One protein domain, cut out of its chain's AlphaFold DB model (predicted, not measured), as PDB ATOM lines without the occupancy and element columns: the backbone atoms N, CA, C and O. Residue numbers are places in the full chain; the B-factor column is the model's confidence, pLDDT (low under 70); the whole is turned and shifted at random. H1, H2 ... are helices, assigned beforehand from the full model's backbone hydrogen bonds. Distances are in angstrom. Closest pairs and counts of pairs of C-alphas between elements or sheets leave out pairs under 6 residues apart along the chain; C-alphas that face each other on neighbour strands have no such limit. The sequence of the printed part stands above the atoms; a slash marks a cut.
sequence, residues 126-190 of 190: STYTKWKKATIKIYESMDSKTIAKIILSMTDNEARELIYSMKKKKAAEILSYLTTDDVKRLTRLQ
ATOM      1  N   SER A 126      48.980 -17.526   3.170       79.25
ATOM      2  CA  SER A 126      49.637 -18.563   2.365       79.25
ATOM      3  C   SER A 126      48.771 -19.018   1.177       79.25
ATOM      4  O   SER A 126      49.300 -19.459   0.161       79.25
ATOM      5  N   THR A 127      47.448 -18.879   1.276       88.06
ATOM      6  CA  THR A 127      46.473 -19.156   0.217       88.06
ATOM      7  C   THR A 127      46.518 -18.109  -0.895       88.06
ATOM      8  O   THR A 127      46.657 -18.485  -2.058       88.06
ATOM      9  N   TYR A 128      46.494 -16.813  -0.567       89.06
ATOM     10  CA  TYR A 128      46.544 -15.728  -1.554       89.06
ATOM     11  C   TYR A 128      47.856 -15.736  -2.339       89.06
ATOM     12  O   TYR A 128      47.871 -15.617  -3.560       89.06
ATOM     13  N   THR A 129      48.981 -15.950  -1.656       91.38
ATOM     14  CA  THR A 129      50.288 -16.030  -2.324       91.38
ATOM     15  C   THR A 129      50.410 -17.253  -3.240       91.38
ATOM     16  O   THR A 129      51.015 -17.149  -4.310       91.38
ATOM     17  N   LYS A 130      49.813 -18.396  -2.864       93.94
ATOM     18  CA  LYS A 130      49.705 -19.587  -3.725       93.94
ATOM     19  C   LYS A 130      48.825 -19.318  -4.941       93.94
ATOM     20  O   LYS A 130      49.264 -19.594  -6.055       93.94
ATOM     21  N   TRP A 131      47.639 -18.745  -4.735       93.75
ATOM     22  CA  TRP A 131      46.733 -18.349  -5.812       93.75
ATOM     23  C   TRP A 131      47.430 -17.395  -6.782       93.75
ATOM     24  O   TRP A 131      47.528 -17.702  -7.964       93.75
ATOM     25  N   LYS A 132      48.036 -16.315  -6.277       94.25
ATOM     26  CA  LYS A 132      48.750 -15.322  -7.088       94.25
ATOM     27  C   LYS A 132      49.817 -15.975  -7.968       94.25
ATOM     28  O   LYS A 132      49.844 -15.752  -9.173       94.25
ATOM     29  N   LYS A 133      50.665 -16.838  -7.393       94.31
ATOM     30  CA  LYS A 133      51.693 -17.570  -8.155       94.31
ATOM     31  C   LYS A 133      51.095 -18.509  -9.207       94.31
ATOM     32  O   LYS A 133      51.631 -18.584 -10.311       94.31
ATOM     33  N   ALA A 134      50.020 -19.222  -8.878       94.94
ATOM     34  CA  ALA A 134      49.345 -20.116  -9.814       94.94
ATOM     35  C   ALA A 134      48.727 -19.338 -10.985       94.94
ATOM     36  O   ALA A 134      48.957 -19.689 -12.141       94.94
ATOM     37  N   THR A 135      48.034 -18.237 -10.695       94.62
ATOM     38  CA  THR A 135      47.425 -17.358 -11.698       94.62
ATOM     39  C   THR A 135      48.479 -16.760 -12.625       94.62
ATOM     40  O   THR A 135      48.334 -16.850 -13.841       94.62
ATOM     41  N   ILE A 136      49.593 -16.242 -12.090       95.19
ATOM     42  CA  ILE A 136      50.701 -15.724 -12.912       95.19
ATOM     43  C   ILE A 136      51.258 -16.815 -13.820       95.19
ATOM     44  O   ILE A 136      51.474 -16.566 -14.999       95.19
ATOM     45  N   LYS A 137      51.462 -18.033 -13.304       95.69
ATOM     46  CA  LYS A 137      51.981 -19.146 -14.106       95.69
ATOM     47  C   LYS A 137      51.063 -19.478 -15.287       95.69
ATOM     48  O   LYS A 137      51.560 -19.742 -16.377       95.69
ATOM     49  N   ILE A 138      49.745 -19.437 -15.084       95.44
ATOM     50  CA  ILE A 138      48.758 -19.624 -16.158       95.44
ATOM     51  C   ILE A 138      48.837 -18.459 -17.150       95.44
ATOM     52  O   ILE A 138      48.914 -18.680 -18.358       95.44
ATOM     53  N   TYR A 139      48.885 -17.223 -16.652       95.00
ATOM     54  CA  TYR A 139      48.911 -16.021 -17.486       95.00
ATOM     55  C   TYR A 139      50.198 -15.930 -18.311       95.00
ATOM     56  O   TYR A 139      50.160 -15.534 -19.465       95.00
ATOM     57  N   GLU A 140      51.337 -16.384 -17.792       91.75
ATOM     58  CA  GLU A 140      52.583 -16.439 -18.565       91.75
ATOM     59  C   GLU A 140      52.494 -17.346 -19.801       91.75
ATOM     60  O   GLU A 140      53.214 -17.111 -20.772       91.75
ATOM     61  N   SER A 141      51.623 -18.358 -19.768       94.06
ATOM     62  CA  SER A 141      51.374 -19.275 -20.888       94.06
ATOM     63  C   SER A 141      50.212 -18.858 -21.794       94.06
ATOM     64  O   SER A 141      50.003 -19.472 -22.837       94.06
ATOM     65  N   MET A 142      49.453 -17.832 -21.407       94.44
ATOM     66  CA  MET A 142      48.274 -17.358 -22.128       94.44
ATOM     67  C   MET A 142      48.626 -16.186 -23.055       94.44
ATOM     68  O   MET A 142      49.635 -15.498 -22.886       94.44
ATOM     69  N   ASP A 143      47.776 -15.953 -24.055       96.38
ATOM     70  CA  ASP A 143      47.885 -14.798 -24.939       96.38
ATOM     71  C   ASP A 143      47.637 -13.469 -24.198       96.38
ATOM     72  O   ASP A 143      46.664 -13.304 -23.453       96.38
ATOM     73  N   SER A 144      48.505 -12.493 -24.454       96.06
ATOM     74  CA  SER A 144      48.536 -11.206 -23.755       96.06
ATOM     75  C   SER A 144      47.289 -10.349 -23.993       96.06
ATOM     76  O   SER A 144      46.871  -9.623 -23.092       96.06
ATOM     77  N   LYS A 145      46.637 -10.470 -25.160       96.06
ATOM     78  CA  LYS A 145      45.381  -9.767 -25.473       96.06
ATOM     79  C   LYS A 145      44.215 -10.333 -24.671       96.06
ATOM     80  O   LYS A 145      43.321  -9.594 -24.259       96.06
ATOM     81  N   THR A 146      44.216 -11.644 -24.438       95.69
ATOM     82  CA  THR A 146      43.201 -12.303 -23.604       95.69
ATOM     83  C   THR A 146      43.363 -11.899 -22.145       95.69
ATOM     84  O   THR A 146      42.391 -11.516 -21.501       95.69
ATOM     85  N   ILE A 147      44.600 -11.892 -21.649       95.81
ATOM     86  CA  ILE A 147      44.905 -11.476 -20.278       95.81
ATOM     87  C   ILE A 147      44.508 -10.017 -20.048       95.81
ATOM     88  O   ILE A 147      43.896  -9.719 -19.028       95.81
ATOM     89  N   ALA A 148      44.780  -9.122 -21.002       95.69
ATOM     90  CA  ALA A 148      44.368  -7.722 -20.913       95.69
ATOM     91  C   ALA A 148      42.853  -7.584 -20.681       95.69
ATOM     92  O   ALA A 148      42.430  -6.848 -19.795       95.69
ATOM     93  N   LYS A 149      42.033  -8.364 -21.399       95.50
ATOM     94  CA  LYS A 149      40.576  -8.391 -21.184       95.50
ATOM     95  C   LYS A 149      40.190  -8.939 -19.813       95.50
ATOM     96  O   LYS A 149      39.288  -8.399 -19.188       95.50
ATOM     97  N   ILE A 150      40.849 -10.001 -19.354       94.75
ATOM     98  CA  ILE A 150      40.547 -10.615 -18.053       94.75
ATOM     99  C   ILE A 150      40.878  -9.649 -16.911       94.75
ATOM    100  O   ILE A 150      40.082  -9.493 -15.992       94.75
ATOM    101  N   ILE A 151      42.022  -8.967 -16.992       93.62
ATOM    102  CA  ILE A 151      42.491  -8.032 -15.963       93.62
ATOM    103  C   ILE A 151      41.541  -6.841 -15.792       93.62
ATOM    104  O   ILE A 151      41.386  -6.354 -14.676       93.62
ATOM    105  N   LEU A 152      40.857  -6.406 -16.855       93.12
ATOM    106  CA  LEU A 152      39.845  -5.345 -16.774       93.12
ATOM    107  C   LEU A 152      38.604  -5.735 -15.964       93.12
ATOM    108  O   LEU A 152      37.941  -4.856 -15.423       93.12
ATOM    109  N   SER A 153      38.300  -7.030 -15.872       93.62
ATOM    110  CA  SER A 153      37.175  -7.545 -15.083       93.62
ATOM    111  C   SER A 153      37.522  -7.755 -13.604       93.62
ATOM    112  O   SER A 153      36.647  -8.122 -12.822       93.62
ATOM    113  N   MET A 154      38.788  -7.577 -13.216       91.06
ATOM    114  CA  MET A 154      39.260  -7.717 -11.836       91.06
ATOM    115  C   MET A 154      39.212  -6.379 -11.093       91.06
ATOM    116  O   MET A 154      39.104  -5.313 -11.701       91.06
ATOM    117  N   THR A 155      39.342  -6.414  -9.766       93.31
ATOM    118  CA  THR A 155      39.505  -5.179  -8.988       93.31
ATOM    119  C   THR A 155      40.876  -4.546  -9.248       93.31
ATOM    120  O   THR A 155      41.865  -5.250  -9.469       93.31
ATOM    121  N   ASP A 156      40.968  -3.214  -9.178       91.06
ATOM    122  CA  ASP A 156      42.212  -2.481  -9.471       91.06
ATOM    123  C   ASP A 156      43.398  -2.946  -8.621       91.06
ATOM    124  O   ASP A 156      44.528  -3.012  -9.104       91.06
ATOM    125  N   ASN A 157      43.142  -3.301  -7.362       91.62
ATOM    126  CA  ASN A 157      44.170  -3.784  -6.452       91.62
ATOM    127  C   ASN A 157      44.700  -5.167  -6.864       91.62
ATOM    128  O   ASN A 157      45.911  -5.371  -6.920       91.62
ATOM    129  N   GLU A 158      43.814  -6.109  -7.195       92.31
ATOM    130  CA  GLU A 158      44.212  -7.455  -7.624       92.31
ATOM    131  C   GLU A 158      44.922  -7.425  -8.977       92.31
ATOM    132  O   GLU A 158      45.971  -8.050  -9.143       92.31
ATOM    133  N   ALA A 159      44.383  -6.660  -9.929       93.94
ATOM    134  CA  ALA A 159      44.975  -6.449 -11.241       93.94
ATOM    135  C   ALA A 159      46.400  -5.896 -11.125       93.94
ATOM    136  O   ALA A 159      47.337  -6.418 -11.734       93.94
ATOM    137  N   ARG A 160      46.584  -4.872 -10.287       92.81
ATOM    138  CA  ARG A 160      47.882  -4.255 -10.017       92.81
ATOM    139  C   ARG A 160      48.858  -5.235  -9.369       92.81
ATOM    140  O   ARG A 160      49.993  -5.366  -9.829       92.81
ATOM    141  N   GLU A 161      48.418  -5.951  -8.338       92.69
ATOM    142  CA  GLU A 161      49.214  -6.985  -7.669       92.69
ATOM    143  C   GLU A 161      49.687  -8.058  -8.651       92.69
ATOM    144  O   GLU A 161      50.839  -8.495  -8.587       92.69
ATOM    145  N   LEU A 162      48.832  -8.467  -9.587       93.81
ATOM    146  CA  LEU A 162      49.151  -9.474 -10.591       93.81
ATOM    147  C   LEU A 162      50.127  -8.945 -11.654       93.81
ATOM    148  O   LEU A 162      51.132  -9.594 -11.947       93.81
ATOM    149  N   ILE A 163      49.883  -7.742 -12.187       93.88
ATOM    150  CA  ILE A 163      50.750  -7.075 -13.175       93.88
ATOM    151  C   ILE A 163      52.153  -6.821 -12.617       93.88
ATOM    152  O   ILE A 163      53.142  -7.040 -13.318       93.88
ATOM    153  N   TYR A 164      52.279  -6.412 -11.353       93.50
ATOM    154  CA  TYR A 164      53.595  -6.181 -10.750       93.50
ATOM    155  C   TYR A 164      54.328  -7.456 -10.337       93.50
ATOM    156  O   TYR A 164      55.545  -7.425 -10.151       93.50
ATOM    157  N   SER A 165      53.619  -8.575 -10.187       92.75
ATOM    158  CA  SER A 165      54.225  -9.843  -9.775       92.75
ATOM    159  C   SER A 165      54.612 -10.759 -10.939       92.75
ATOM    160  O   SER A 165      55.374 -11.703 -10.728       92.75
ATOM    161  N   MET A 166      54.150 -10.480 -12.159       93.00
ATOM    162  CA  MET A 166      54.553 -11.204 -13.368       93.00
ATOM    163  C   MET A 166      55.852 -10.660 -13.996       93.00
ATOM    164  O   MET A 166      56.388  -9.617 -13.619       93.00
ATOM    165  N   LYS A 167      56.383 -11.371 -14.999       95.00
ATOM    166  CA  LYS A 167      57.574 -10.938 -15.752       95.00
ATOM    167  C   LYS A 167      57.339  -9.595 -16.449       95.00
ATOM    168  O   LYS A 167      56.382  -9.444 -17.203       95.00
ATOM    169  N   LYS A 168      58.302  -8.673 -16.320       95.00
ATOM    170  CA  LYS A 168      58.262  -7.314 -16.907       95.00
ATOM    171  C   LYS A 168      57.877  -7.288 -18.391       95.00
ATOM    172  O   LYS A 168      57.074  -6.457 -18.795       95.00
ATOM    173  N   LYS A 169      58.426  -8.210 -19.191       95.50
ATOM    174  CA  LYS A 169      58.117  -8.319 -20.627       95.50
ATOM    175  C   LYS A 169      56.635  -8.619 -20.868       95.50
ATOM    176  O   LYS A 169      56.013  -7.950 -21.680       95.50
ATOM    177  N   LYS A 170      56.076  -9.581 -20.126       95.06
ATOM    178  CA  LYS A 170      54.667  -9.965 -20.243       95.06
ATOM    179  C   LYS A 170      53.734  -8.882 -19.718       95.06
ATOM    180  O   LYS A 170      52.770  -8.555 -20.396       95.06
ATOM    181  N   ALA A 171      54.066  -8.262 -18.587       95.50
ATOM    182  CA  ALA A 171      53.326  -7.110 -18.076       95.50
ATOM    183  C   ALA A 171      53.245  -5.980 -19.112       95.50
ATOM    184  O   ALA A 171      52.159  -5.490 -19.396       95.50
ATOM    185  N   ALA A 172      54.372  -5.600 -19.722       95.44
ATOM    186  CA  ALA A 172      54.403  -4.556 -20.746       95.44
ATOM    187  C   ALA A 172      53.568  -4.924 -21.983       95.44
ATOM    188  O   ALA A 172      52.836  -4.089 -22.505       95.44
ATOM    189  N   GLU A 173      53.644  -6.182 -22.421       96.12
ATOM    190  CA  GLU A 173      52.854  -6.693 -23.540       96.12
ATOM    191  C   GLU A 173      51.349  -6.604 -23.246       96.12
ATOM    192  O   GLU A 173      50.587  -6.096 -24.061       96.12
ATOM    193  N   ILE A 174      50.918  -7.008 -22.050       95.81
ATOM    194  CA  ILE A 174      49.519  -6.913 -21.615       95.81
ATOM    195  C   ILE A 174      49.061  -5.451 -21.549       95.81
ATOM    196  O   ILE A 174      48.003  -5.118 -22.078       95.81
ATOM    197  N   LEU A 175      49.869  -4.571 -20.949       94.38
ATOM    198  CA  LEU A 175      49.567  -3.140 -20.854       94.38
ATOM    199  C   LEU A 175      49.455  -2.475 -22.236       94.38
ATOM    200  O   LEU A 175      48.707  -1.514 -22.375       94.38
ATOM    201  N   SER A 176      50.143  -2.991 -23.262       96.12
ATOM    202  CA  SER A 176      50.055  -2.458 -24.631       96.12
ATOM    203  C   SER A 176      48.697  -2.692 -25.305       96.12
ATOM    204  O   SER A 176      48.334  -1.955 -26.218       96.12
ATOM    205  N   TYR A 177      47.934  -3.686 -24.843       96.19
ATOM    206  CA  TYR A 177      46.586  -3.977 -25.338       96.19
ATOM    207  C   TYR A 177      45.485  -3.219 -24.584       96.19
ATOM    208  O   TYR A 177      44.316  -3.321 -24.957       96.19
ATOM    209  N   LEU A 178      45.836  -2.493 -23.521       94.19
ATOM    210  CA  LEU A 178      44.902  -1.713 -22.716       94.19
ATOM    211  C   LEU A 178      44.805  -0.268 -23.209       94.19
ATOM    212  O   LEU A 178      45.703   0.250 -23.873       94.19
ATOM    213  N   THR A 179      43.713   0.405 -22.848       95.75
ATOM    214  CA  THR A 179      43.586   1.843 -23.102       95.75
ATOM    215  C   THR A 179      44.513   2.634 -22.181       95.75
ATOM    216  O   THR A 179      44.884   2.185 -21.095       95.75
ATOM    217  N   THR A 180      44.876   3.851 -22.585       93.06
ATOM    218  CA  THR A 180      45.743   4.718 -21.775       93.06
ATOM    219  C   THR A 180      45.155   5.006 -20.389       93.06
ATOM    220  O   THR A 180      45.908   5.130 -19.423       93.06
ATOM    221  N   ASP A 181      43.830   5.079 -20.266       93.31
ATOM    222  CA  ASP A 181      43.163   5.338 -18.989       93.31
ATOM    223  C   ASP A 181      43.191   4.116 -18.067       93.31
ATOM    224  O   ASP A 181      43.494   4.256 -16.880       93.31
ATOM    225  N   ASP A 182      43.002   2.912 -18.612       93.69
ATOM    226  CA  ASP A 182      43.156   1.667 -17.853       93.69
ATOM    227  C   ASP A 182      44.598   1.488 -17.368       93.69
ATOM    228  O   ASP A 182      44.841   1.148 -16.209       93.69
ATOM    229  N   VAL A 183      45.582   1.796 -18.218       93.62
ATOM    230  CA  VAL A 183      47.001   1.751 -17.839       93.62
ATOM    231  C   VAL A 183      47.288   2.734 -16.706       93.62
ATOM    232  O   VAL A 183      47.940   2.359 -15.731       93.62
ATOM    233  N   LYS A 184      46.784   3.975 -16.775       93.12
ATOM    234  CA  LYS A 184      46.925   4.951 -15.680       93.12
ATOM    235  C   LYS A 184      46.291   4.438 -14.390       93.12
ATOM    236  O   LYS A 184      46.904   4.557 -13.333       93.12
ATOM    237  N   ARG A 185      45.100   3.838 -14.466       91.38
ATOM    238  CA  ARG A 185      44.403   3.260 -13.307       91.38
ATOM    239  C   ARG A 185      45.238   2.164 -12.637       91.38
ATOM    240  O   ARG A 185      45.420   2.169 -11.418       91.38
ATOM    241  N   LEU A 186      45.828   1.276 -13.434       90.38
ATOM    242  CA  LEU A 186      46.638   0.163 -12.938       90.38
ATOM    243  C   LEU A 186      48.018   0.593 -12.422       90.38
ATOM    244  O   LEU A 186      48.501   0.020 -11.448       90.38
ATOM    245  N   THR A 187      48.641   1.601 -13.034       90.31
ATOM    246  CA  THR A 187      50.032   2.001 -12.744       90.31
ATOM    247  C   THR A 187      50.175   3.168 -11.770       90.31
ATOM    248  O   THR A 187      51.274   3.409 -11.268       90.31
ATOM    249  N   ARG A 188      49.094   3.897 -11.466       87.38
ATOM    250  CA  ARG A 188      49.133   4.990 -10.490       87.38
ATOM    251  C   ARG A 188      49.320   4.435  -9.077       87.38
ATOM    252  O   ARG A 188      48.442   3.759  -8.542       87.38
ATOM    253  N   LEU A 189      50.464   4.751  -8.475       68.19
ATOM    254  CA  LEU A 189      50.710   4.575  -7.044       68.19
ATOM    255  C   LEU A 189      49.775   5.521  -6.270       68.19
ATOM    256  O   LEU A 189      49.634   6.686  -6.654       68.19
ATOM    257  N   GLN A 190      49.089   4.988  -5.254       56.66
ATOM    258  CA  GLN A 190      48.287   5.782  -4.317       56.66
ATOM    259  C   GLN A 190      49.187   6.553  -3.358       56.66
ATOM    260  O   GLN A 190      50.234   5.988  -2.968       56.66
TER     261      GLN A 190
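AT A GLANCE: This is residues 126 to 190 of the 190 residues of the protein "MgtE_N domain-containing protein" of Ignavibacteriales bacterium (UniProt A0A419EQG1). Four short helices form a cluster of two crossed pairs, H2 with H4 and H3 with H5; the longest helix, H1, runs past one side, residues 126 to 131 sticking out. The 65 printed residues hold five named helices, H1 to H5 in order, and no named strand: all helix, mostly crossed. The whole is compact, radius of gyration of the C-alphas 11.1 A, spanning 33 by 28 by 20 A.

HOW THE PARTS SIT: H1, residues 126 to 141, only just touches H3, residues 156 to 165, with residues 132 to 136 alone and 3 pairs of C-alphas within 8 A; the closest, Lys 132 and Leu 162, are 6.8 A apart. H3 touches H5, residues 180 to 187, only just about perpendicular at 72 degrees; closest C-alphas Arg 160 and Leu 186, 5.4 A. H2, residues 144 to 152, touches H4, residues 168 to 176, only just about perpendicular at 73 degrees; closest C-alphas Ser 144 and Ile 174, 4.9 A. Every O i to N i+4 pair is within hydrogen-bond range in H2 to H5, 11 of 12 in H1.

IN THESE COORDINATES: H1 spans 23.3 A from C-alpha 126 (49.637, -18.563, 2.365); H2 12.6 A, H3 14.1 A, H4 12.3 A; H5 10.4 A to C-alpha 187 (50.032, 2.001, -12.744).

THE WHOLE: The printed part has no cut; its four links are tight. Residues 189 to 190 have pLDDT under 70.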